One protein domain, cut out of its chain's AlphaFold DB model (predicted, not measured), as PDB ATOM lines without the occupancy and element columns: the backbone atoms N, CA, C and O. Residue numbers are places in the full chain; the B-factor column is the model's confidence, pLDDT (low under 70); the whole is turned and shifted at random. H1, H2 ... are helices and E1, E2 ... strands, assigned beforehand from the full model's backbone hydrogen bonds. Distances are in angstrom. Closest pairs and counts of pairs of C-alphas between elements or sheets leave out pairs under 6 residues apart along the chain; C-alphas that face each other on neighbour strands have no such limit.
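Overview. This is residues 337 to 402 of the 402 residues of the protein "Carb-bd_dom_fam9 domain-containing protein" of Armatimonadetes bacterium Uphvl-Ar1 (UniProt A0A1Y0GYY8). A four-stranded antiparallel sheet, E1 to E4, forms a twisted wall with a single helix, H1, packed over one face and no named helix on the other. From the end of H1 a long loop, residues 347 to 369, swings out to Asp 355 and comes back to edge strand E1; this loop and the turn between E2 and E3, at Gly 388, lie at the two ends of the longest dimension. The printed part has 66 residues with one named helix and four named strands, in the order H1, E1, E2, E3, E4, and the sheet order is E1 - E2 - E3 - E4. The class is mixed, helices and strands, with 27 residues, under half, in named elements. The whole is compact, with a radius of gyration of the C-alphas of 11.1 A and spans of 35 by 23 by 19 A.

Along the chain. H1 is residues 337 to 346, 14.1 A long, and begins at C-alpha 337 at (-9.347, -16.795, -52.278). E1, residues 370 to 373, begins at C-alpha 370 at (-13.208, -20.190, -38.490). E2, residues 380 to 384, measures 13.4 A, and E3, residues 390 to 394, measures 13.2 A. E4, residues 399 to 401, ends at C-alpha 401 at (-6.413, -28.052, -47.737).

Arrangement. The strands form a meander, each the antiparallel neighbour of the one before, and each successive pair is a hairpin. E1 and E2 stand at 144 degrees between directions, with N 371 and O 382 at 2.9 A, within hydrogen-bond range. E2 and E3 stand at 162 degrees, with N 391 and O 383 at 2.8 A. E3 and E4 stand at 153 degrees, with N 392 and O 400 at 2.8 A. E1 and E4 are the edge strands and are apart. From edge to edge the strands' lines turn by 81 degrees. H1 is on the sheet, at a height over the sheet of 9.1 A, making two layers, a helix on one face of a sheet. It lies over E2 and E3 and runs along the strands, only just, at 29.5 degrees to E3 on the local plane. Its closest C-alphas to E3 are those of Leu 343 and Ile 393, 6.2 A apart; to E2, those of Leu 343 and Ile 381, 6.7 A. In H1 every O i to N i+4 pair is within hydrogen-bond range.

Size, cuts and confidence. The two C-alphas farthest apart, of Asp 355 and Gly 388, are 35.0 A from each other. The printed part has no cut and ends at the chain's last residue, Gln 402. The link from H1 to E1 is long, with 23 residues; that from E1 to E2 is short, and the other two are tight. The mean pLDDT of the printed part is 91.7, and no printed residue is under 70.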
ATOM      1  N   TRP A 337     -10.270 -17.874 -52.657       94.25
ATOM      2  CA  TRP A 337      -9.347 -16.795 -52.278       94.25
ATOM      3  C   TRP A 337      -9.807 -16.030 -51.035       94.25
ATOM      4  O   TRP A 337      -9.013 -15.784 -50.133       94.25
ATOM      5  N   ALA A 338     -11.097 -15.695 -50.943       93.12
ATOM      6  CA  ALA A 338     -11.631 -14.967 -49.793       93.12
ATOM      7  C   ALA A 338     -11.432 -15.735 -48.473       93.12
ATOM      8  O   ALA A 338     -11.098 -15.134 -47.451       93.12
ATOM      9  N   THR A 339     -11.582 -17.063 -48.497       94.81
ATOM     10  CA  THR A 339     -11.343 -17.922 -47.330       94.81
ATOM     11  C   THR A 339      -9.857 -17.985 -46.990       94.81
ATOM     12  O   THR A 339      -9.494 -17.804 -45.828       94.81
ATOM     13  N   LYS A 340      -8.986 -18.171 -47.990       95.38
ATOM     14  CA  LYS A 340      -7.523 -18.190 -47.807       95.38
ATOM     15  C   LYS A 340      -7.006 -16.862 -47.244       95.38
ATOM     16  O   LYS A 340      -6.241 -16.852 -46.281       95.38
ATOM     17  N   LEU A 341      -7.493 -15.740 -47.774       93.94
ATOM     18  CA  LEU A 341      -7.168 -14.398 -47.299       93.94
ATOM     19  C   LEU A 341      -7.640 -14.176 -45.855       93.94
ATOM     20  O   LEU A 341      -6.895 -13.623 -45.049       93.94
ATOM     21  N   ALA A 342      -8.841 -14.642 -45.500       93.06
ATOM     22  CA  ALA A 342      -9.355 -14.544 -44.133       93.06
ATOM     23  C   ALA A 342      -8.538 -15.380 -43.132       93.06
ATOM     24  O   ALA A 342      -8.364 -14.965 -41.985       93.06
ATOM     25  N   LEU A 343      -8.018 -16.539 -43.548       95.06
ATOM     26  CA  LEU A 343      -7.077 -17.329 -42.748       95.06
ATOM     27  C   LEU A 343      -5.745 -16.585 -42.564       95.06
ATOM     28  O   LEU A 343      -5.251 -16.481 -41.440       95.06
ATOM     29  N   CYS A 344      -5.207 -15.992 -43.632       93.38
ATOM     30  CA  CYS A 344      -4.000 -15.162 -43.566       93.38
ATOM     31  C   CYS A 344      -4.178 -13.962 -42.621       93.38
ATOM     32  O   CYS A 344      -3.294 -13.689 -41.809       93.38
ATOM     33  N   ASP A 345      -5.320 -13.264 -42.679       90.94
ATOM     34  CA  ASP A 345      -5.645 -12.166 -41.755       90.94
ATOM     35  C   ASP A 345      -5.732 -12.655 -40.304       90.94
ATOM     36  O   ASP A 345      -5.194 -12.013 -39.403       90.94
ATOM     37  N   ALA A 346      -6.356 -13.813 -40.069       91.75
ATOM     38  CA  ALA A 346      -6.494 -14.384 -38.730       91.75
ATOM     39  C   ALA A 346      -5.140 -14.774 -38.104       91.75
ATOM     40  O   ALA A 346      -4.977 -14.661 -36.890       91.75
ATOM     41  N   LEU A 347      -4.154 -15.162 -38.922       91.19
ATOM     42  CA  LEU A 347      -2.757 -15.370 -38.504       91.19
ATOM     43  C   LEU A 347      -1.935 -14.057 -38.472       91.19
ATOM     44  O   LEU A 347      -0.740 -14.044 -38.176       91.19
ATOM     45  N   GLY A 348      -2.557 -12.923 -38.792       88.75
ATOM     46  CA  GLY A 348      -1.920 -11.610 -38.801       88.75
ATOM     47  C   GLY A 348      -1.001 -11.360 -39.999       88.75
ATOM     48  O   GLY A 348      -0.276 -10.370 -39.991       88.75
ATOM     49  N   LEU A 349      -1.015 -12.190 -41.045       89.31
ATOM     50  CA  LEU A 349      -0.124 -12.052 -42.208       89.31
ATOM     51  C   LEU A 349      -0.390 -10.804 -43.064       89.31
ATOM     52  O   LEU A 349       0.402 -10.507 -43.950       89.31
ATOM     53  N   ILE A 350      -1.463 -10.056 -42.820       86.69
ATOM     54  CA  ILE A 350      -1.734  -8.798 -43.535       86.69
ATOM     55  C   ILE A 350      -1.119  -7.602 -42.799       86.69
ATOM     56  O   ILE A 350      -0.554  -6.706 -43.413       86.69
ATOM     57  N   SER A 351      -1.205  -7.580 -41.467       83.25
ATOM     58  CA  SER A 351      -0.840  -6.402 -40.669       83.25
ATOM     59  C   SER A 351       0.451  -6.553 -39.871       83.25
ATOM     60  O   SER A 351       0.979  -5.560 -39.380       83.25
ATOM     61  N   ARG A 352       0.940  -7.782 -39.686       86.62
ATOM     62  CA  ARG A 352       2.097  -8.065 -38.833       86.62
ATOM     63  C   ARG A 352       3.397  -7.725 -39.565       86.62
ATOM     64  O   ARG A 352       3.657  -8.353 -40.599       86.62
ATOM     65  N   PRO A 353       4.203  -6.776 -39.052       85.94
ATOM     66  CA  PRO A 353       5.478  -6.424 -39.656       85.94
ATOM     67  C   PRO A 353       6.444  -7.611 -39.596       85.94
ATOM     68  O   PRO A 353       6.321  -8.481 -38.731       85.94
ATOM     69  N   ARG A 354       7.388  -7.652 -40.541       84.50
ATOM     70  CA  ARG A 354       8.344  -8.755 -40.743       84.50
ATOM     71  C   ARG A 354       9.090  -9.165 -39.466       84.50
ATOM     72  O   ARG A 354       9.345 -10.347 -39.268       84.50
ATOM     73  N   ASP A 355       9.427  -8.211 -38.604       84.50
ATOM     74  CA  ASP A 355      10.192  -8.405 -37.366       84.50
ATOM     75  C   ASP A 355       9.357  -8.957 -36.196       84.50
ATOM     76  O   ASP A 355       9.908  -9.467 -35.217       84.50
ATOM     77  N   GLN A 356       8.025  -8.936 -36.296       85.62
ATOM     78  CA  GLN A 356       7.131  -9.494 -35.283       85.62
ATOM     79  C   GLN A 356       6.899 -10.999 -35.509       85.62
ATOM     80  O   GLN A 356       5.802 -11.463 -35.833       85.62
ATOM     81  N   ILE A 357       7.956 -11.778 -35.289       82.56
ATOM     82  CA  ILE A 357       7.998 -13.224 -35.559       82.56
ATOM     83  C   ILE A 357       6.993 -14.016 -34.704       82.56
ATOM     84  O   ILE A 357       6.372 -14.971 -35.169       82.56
ATOM     85  N   THR A 358       6.784 -13.619 -33.447       77.62
ATOM     86  CA  THR A 358       5.904 -14.353 -32.527       77.62
ATOM     87  C   THR A 358       4.449 -13.913 -32.642       77.62
ATOM     88  O   THR A 358       4.146 -12.727 -32.489       77.62
ATOM     89  N   TYR A 359       3.541 -14.880 -32.788       81.12
ATOM     90  CA  TYR A 359       2.096 -14.654 -32.738       81.12
ATOM     91  C   TYR A 359       1.429 -15.695 -31.823       81.12
ATOM     92  O   TYR A 359       1.186 -16.832 -32.244       81.12
ATOM     93  N   PRO A 360       1.217 -15.372 -30.532       82.94
ATOM     94  CA  PRO A 360       0.779 -16.358 -29.556       82.94
ATOM     95  C   PRO A 360      -0.671 -16.766 -29.811       82.94
ATOM     96  O   PRO A 360      -1.499 -15.947 -30.203       82.94
ATOM     97  N   ARG A 361      -1.008 -18.021 -29.491       88.56
ATOM     98  CA  ARG A 361      -2.376 -18.559 -29.613       88.56
ATOM     99  C   ARG A 361      -3.430 -17.660 -28.948       88.56
ATOM    100  O   ARG A 361      -4.537 -17.536 -29.455       88.56
ATOM    101  N   SER A 362      -3.080 -17.003 -27.839       88.25
ATOM    102  CA  SER A 362      -3.954 -16.070 -27.111       88.25
ATOM    103  C   SER A 362      -4.307 -14.793 -27.881       88.25
ATOM    104  O   SER A 362      -5.241 -14.100 -27.494       88.25
ATOM    105  N   SER A 363      -3.551 -14.457 -28.926       85.50
ATOM    106  CA  SER A 363      -3.821 -13.318 -29.807       85.50
ATOM    107  C   SER A 363      -4.730 -13.678 -30.982       85.50
ATOM    108  O   SER A 363      -5.189 -12.771 -31.671       85.50
ATOM    109  N   ILE A 364      -5.014 -14.967 -31.203       88.50
ATOM    110  CA  ILE A 364      -5.895 -15.414 -32.282       88.50
ATOM    111  C   ILE A 364      -7.347 -15.228 -31.870       88.50
ATOM    112  O   ILE A 364      -7.807 -15.793 -30.877       88.50
ATOM    113  N   ILE A 365      -8.084 -14.483 -32.685       85.62
ATOM    114  CA  ILE A 365      -9.531 -14.329 -32.564       85.62
ATOM    115  C   ILE A 365     -10.139 -14.872 -33.860       85.62
ATOM    116  O   ILE A 365     -10.169 -14.146 -34.856       85.62
ATOM    117  N   PRO A 366     -10.582 -16.145 -33.884       87.06
ATOM    118  CA  PRO A 366     -11.218 -16.722 -35.062       87.06
ATOM    119  C   PRO A 366     -12.447 -15.910 -35.460       87.06
ATOM    120  O   PRO A 366     -13.279 -15.558 -34.619       87.06
ATOM    121  N   GLN A 367     -12.559 -15.609 -36.747       87.50
ATOM    122  CA  GLN A 367     -13.738 -14.959 -37.304       87.50
ATOM    123  C   GLN A 367     -14.886 -15.971 -37.468       87.50
ATOM    124  O   GLN A 367     -14.714 -17.178 -37.296       87.50
ATOM    125  N   SER A 368     -16.086 -15.487 -37.802       87.75
ATOM    126  CA  SER A 368     -17.232 -16.365 -38.076       87.75
ATOM    127  C   SER A 368     -16.884 -17.398 -39.156       87.75
ATOM    128  O   SER A 368     -16.376 -17.035 -40.213       87.75
ATOM    129  N   GLY A 369     -17.157 -18.678 -38.889       90.94
ATOM    130  CA  GLY A 369     -16.815 -19.786 -39.790       90.94
ATOM    131  C   GLY A 369     -15.375 -20.300 -39.666       90.94
ATOM    132  O   GLY A 369     -15.036 -21.270 -40.340       90.94
ATOM    133  N   GLN A 370     -14.551 -19.703 -38.797       96.31
ATOM    134  CA  GLN A 370     -13.208 -20.190 -38.490       96.31
ATOM    135  C   GLN A 370     -13.177 -20.973 -37.173       96.31
ATOM    136  O   GLN A 370     -13.881 -20.633 -36.221       96.31
ATOM    137  N   SER A 371     -12.321 -21.993 -37.090       96.69
ATOM    138  CA  SER A 371     -12.070 -22.743 -35.850       96.69
ATOM    139  C   SER A 371     -10.583 -22.799 -35.525       96.69
ATOM    140  O   SER A 371      -9.770 -23.119 -36.390       96.69
ATOM    141  N   LEU A 372     -10.234 -22.526 -34.268       96.94
ATOM    142  CA  LEU A 372      -8.875 -22.651 -33.742       96.94
ATOM    143  C   LEU A 372      -8.694 -24.029 -33.100       96.94
ATOM    144  O   LEU A 372      -9.356 -24.343 -32.111       96.94
ATOM    145  N   ILE A 373      -7.782 -24.830 -33.642       95.56
ATOM    146  CA  ILE A 373      -7.535 -26.214 -33.215       95.56
ATOM    147  C   ILE A 373      -6.098 -26.404 -32.730       95.56
ATOM    148  O   ILE A 373      -5.229 -25.553 -32.950       95.56
ATOM    149  N   ASP A 374      -5.851 -27.497 -32.016       95.69
ATOM    150  CA  ASP A 374      -4.496 -27.912 -31.647       95.69
ATOM    151  C   ASP A 374      -3.788 -28.519 -32.862       95.69
ATOM    152  O   ASP A 374      -4.403 -29.202 -33.681       95.69
ATOM    153  N   HIS A 375      -2.491 -28.248 -32.991       95.50
ATOM    154  CA  HIS A 375      -1.667 -28.690 -34.116       95.50
ATOM    155  C   HIS A 375      -0.212 -28.865 -33.648       95.50
ATOM    156  O   HIS A 375       0.190 -28.158 -32.722       95.50
ATOM    157  N   PRO A 376       0.611 -29.737 -34.264       94.19
ATOM    158  CA  PRO A 376       2.022 -29.898 -33.895       94.19
ATOM    159  C   PRO A 376       2.862 -28.612 -33.920       94.19
ATOM    160  O   PRO A 376       3.782 -28.482 -33.119       94.19
ATOM    161  N   SER A 377       2.526 -27.635 -34.770       91.06
ATOM    162  CA  SER A 377       3.175 -26.309 -34.763       91.06
ATOM    163  C   SER A 377       2.650 -25.357 -33.673       91.06
ATOM    164  O   SER A 377       3.053 -24.200 -33.598       91.06
ATOM    165  N   GLY A 378       1.759 -25.834 -32.802       93.06
ATOM    166  CA  GLY A 378       1.150 -25.108 -31.688       93.06
ATOM    167  C   GLY A 378      -0.345 -24.865 -31.892       93.06
ATOM    168  O   GLY A 378      -1.141 -25.084 -30.978       93.06
ATOM    169  N   TYR A 379      -0.752 -24.426 -33.084       94.44
ATOM    170  CA  TYR A 379      -2.160 -24.257 -33.445       94.44
ATOM    171  C   TYR A 379      -2.371 -24.237 -34.959       94.44
ATOM    172  O   TYR A 379      -1.433 -24.009 -35.722       94.44
ATOM    173  N   ALA A 380      -3.617 -24.440 -35.375       96.38
ATOM    174  CA  ALA A 380      -4.070 -24.146 -36.728       96.38
ATOM    175  C   ALA A 380      -5.427 -23.435 -36.689       96.38
ATOM    176  O   ALA A 380      -6.242 -23.673 -35.793       96.38
ATOM    177  N   ILE A 381      -5.654 -22.551 -37.655       97.00
ATOM    178  CA  ILE A 381      -6.936 -21.889 -37.894       97.00
ATOM    179  C   ILE A 381      -7.532 -22.547 -39.128       97.00
ATOM    180  O   ILE A 381      -6.881 -22.596 -40.166       97.00
ATOM    181  N   THR A 382      -8.745 -23.067 -39.016       97.81
ATOM    182  CA  THR A 382      -9.432 -23.798 -40.087       97.81
ATOM    183  C   THR A 382     -10.661 -23.040 -40.556       97.81
ATOM    184  O   THR A 382     -11.267 -22.322 -39.761       97.81
ATOM    185  N   ALA A 383     -11.037 -23.190 -41.822       97.88
ATOM    186  CA  ALA A 383     -12.268 -22.642 -42.385       97.88
ATOM    187  C   ALA A 383     -12.752 -23.498 -43.560       97.88
ATOM    188  O   ALA A 383     -11.940 -24.024 -44.320       97.88
ATOM    189  N   ILE A 384     -14.069 -23.602 -43.738       97.44
ATOM    190  CA  ILE A 384     -14.670 -24.249 -44.913       97.44
ATOM    191  C   ILE A 384     -14.948 -23.171 -45.960       97.44
ATOM    192  O   ILE A 384     -15.613 -22.173 -45.676       97.44
ATOM    193  N   ALA A 385     -14.413 -23.354 -47.162       96.12
ATOM    194  CA  ALA A 385     -14.588 -22.432 -48.272       96.12
ATOM    195  C   ALA A 385     -15.905 -22.674 -49.035       96.12
ATOM    196  O   ALA A 385     -16.530 -23.723 -48.865       96.12
ATOM    197  N   PRO A 386     -16.347 -21.735 -49.896       92.88
ATOM    198  CA  PRO A 386     -17.560 -21.901 -50.698       92.88
ATOM    199  C   PRO A 386     -17.554 -23.147 -51.593       92.88
ATOM    200  O   PRO A 386     -18.618 -23.703 -51.856       92.88
ATOM    201  N   SER A 387     -16.374 -23.609 -52.026       94.31
ATOM    202  CA  SER A 387     -16.212 -24.870 -52.762       94.31
ATOM    203  C   SER A 387     -16.539 -26.125 -51.939       94.31
ATOM    204  O   SER A 387     -16.658 -27.212 -52.501       94.31
ATOM    205  N   GLY A 388     -16.675 -25.997 -50.615       95.75
ATOM    206  CA  GLY A 388     -16.760 -27.107 -49.666       95.75
ATOM    207  C   GLY A 388     -15.396 -27.596 -49.171       95.75
ATOM    208  O   GLY A 388     -15.351 -28.405 -48.247       95.75
ATOM    209  N   THR A 389     -14.292 -27.090 -49.733       96.94
ATOM    210  CA  THR A 389     -12.931 -27.435 -49.305       96.94
ATOM    211  C   THR A 389     -12.653 -26.880 -47.913       96.94
ATOM    212  O   THR A 389     -12.882 -25.695 -47.649       96.94
ATOM    213  N   GLN A 390     -12.130 -27.715 -47.019       97.44
ATOM    214  CA  GLN A 390     -11.644 -27.270 -45.719       97.44
ATOM    215  C   GLN A 390     -10.184 -26.844 -45.850       97.44
ATOM    216  O   GLN A 390      -9.332 -27.643 -46.222       97.44
ATOM    217  N   TYR A 391      -9.891 -25.590 -45.527       98.06
ATOM    218  CA  TYR A 391      -8.528 -25.073 -45.458       98.06
ATOM    219  C   TYR A 391      -8.084 -24.926 -44.012       98.06
ATOM    220  O   TYR A 391      -8.899 -24.702 -43.113       98.06
ATOM    221  N   GLN A 392      -6.775 -24.985 -43.807       97.50
ATOM    222  CA  GLN A 392      -6.132 -24.622 -42.559       97.50
ATOM    223  C   GLN A 392      -4.899 -23.762 -42.815       97.50
ATOM    224  O   GLN A 392      -4.169 -24.006 -43.773       97.50
ATOM    225  N   ILE A 393      -4.643 -22.802 -41.929       97.12
ATOM    226  CA  ILE A 393      -3.343 -22.146 -41.814       97.12
ATOM    227  C   ILE A 393      -2.746 -22.444 -40.440       97.12
ATOM    228  O   ILE A 393      -3.402 -22.275 -39.406       97.12
ATOM    229  N   THR A 394      -1.520 -22.946 -40.421       96.19
ATOM    230  CA  THR A 394      -0.828 -23.345 -39.194       96.19
ATOM    231  C   THR A 394      -0.079 -22.167 -38.563       96.19
ATOM    232  O   THR A 394       0.157 -21.147 -39.205       96.19
ATOM    233  N   ALA A 395       0.310 -22.287 -37.291       93.75
ATOM    234  CA  ALA A 395       1.024 -21.231 -36.557       93.75
ATOM    235  C   ALA A 395       2.348 -20.791 -37.215       93.75
ATOM    236  O   ALA A 395       2.766 -19.644 -37.079       93.75
ATOM    237  N   ASP A 396       2.993 -21.703 -37.940       94.06
ATOM    238  CA  ASP A 396       4.200 -21.492 -38.741       94.06
ATOM    239  C   ASP A 396       3.902 -21.045 -40.184       94.06
ATOM    240  O   ASP A 396       4.798 -20.996 -41.024       94.06
ATOM    241  N   GLY A 397       2.653 -20.672 -40.469       94.88
ATOM    242  CA  GLY A 397       2.236 -20.032 -41.712       94.88
ATOM    243  C   GLY A 397       2.037 -20.966 -42.893       94.88
ATOM    244  O   GLY A 397       2.063 -20.470 -44.006       94.88
ATOM    245  N   ARG A 398       1.856 -22.274 -42.684       96.50
ATOM    246  CA  ARG A 398       1.583 -23.214 -43.777       96.50
ATOM    247  C   ARG A 398       0.095 -23.226 -44.105       96.50
ATOM    248  O   ARG A 398      -0.704 -23.533 -43.218       96.50
ATOM    249  N   LEU A 399      -0.287 -22.924 -45.344       97.12
ATOM    250  CA  LEU A 399      -1.676 -22.946 -45.812       97.12
ATOM    251  C   LEU A 399      -1.947 -24.225 -46.611       97.12
ATOM    252  O   LEU A 399      -1.403 -24.420 -47.684       97.12
ATOM    253  N   THR A 400      -2.822 -25.095 -46.118       95.69
ATOM    254  CA  THR A 400      -3.141 -26.376 -46.782       95.69
ATOM    255  C   THR A 400      -4.644 -26.600 -46.852       95.69
ATOM    256  O   THR A 400      -5.405 -26.015 -46.077       95.69
ATOM    257  N   ASN A 401      -5.086 -27.441 -47.785       92.19
ATOM    258  CA  ASN A 401      -6.413 -28.052 -47.737       92.19
ATOM    259  C   ASN A 401      -6.351 -29.385 -46.963       92.19
ATOM    260  O   ASN A 401      -5.295 -30.012 -46.884       92.19
ATOM    261  N   GLN A 402      -7.460 -29.764 -46.323       76.00
ATOM    262  CA  GLN A 402      -7.630 -31.027 -45.592       76.00
ATOM    263  C   GLN A 402      -8.478 -32.030 -46.367       76.00
ATOM    264  O   GLN A 402      -9.419 -31.587 -47.070       76.00
TER     265      GLN A 402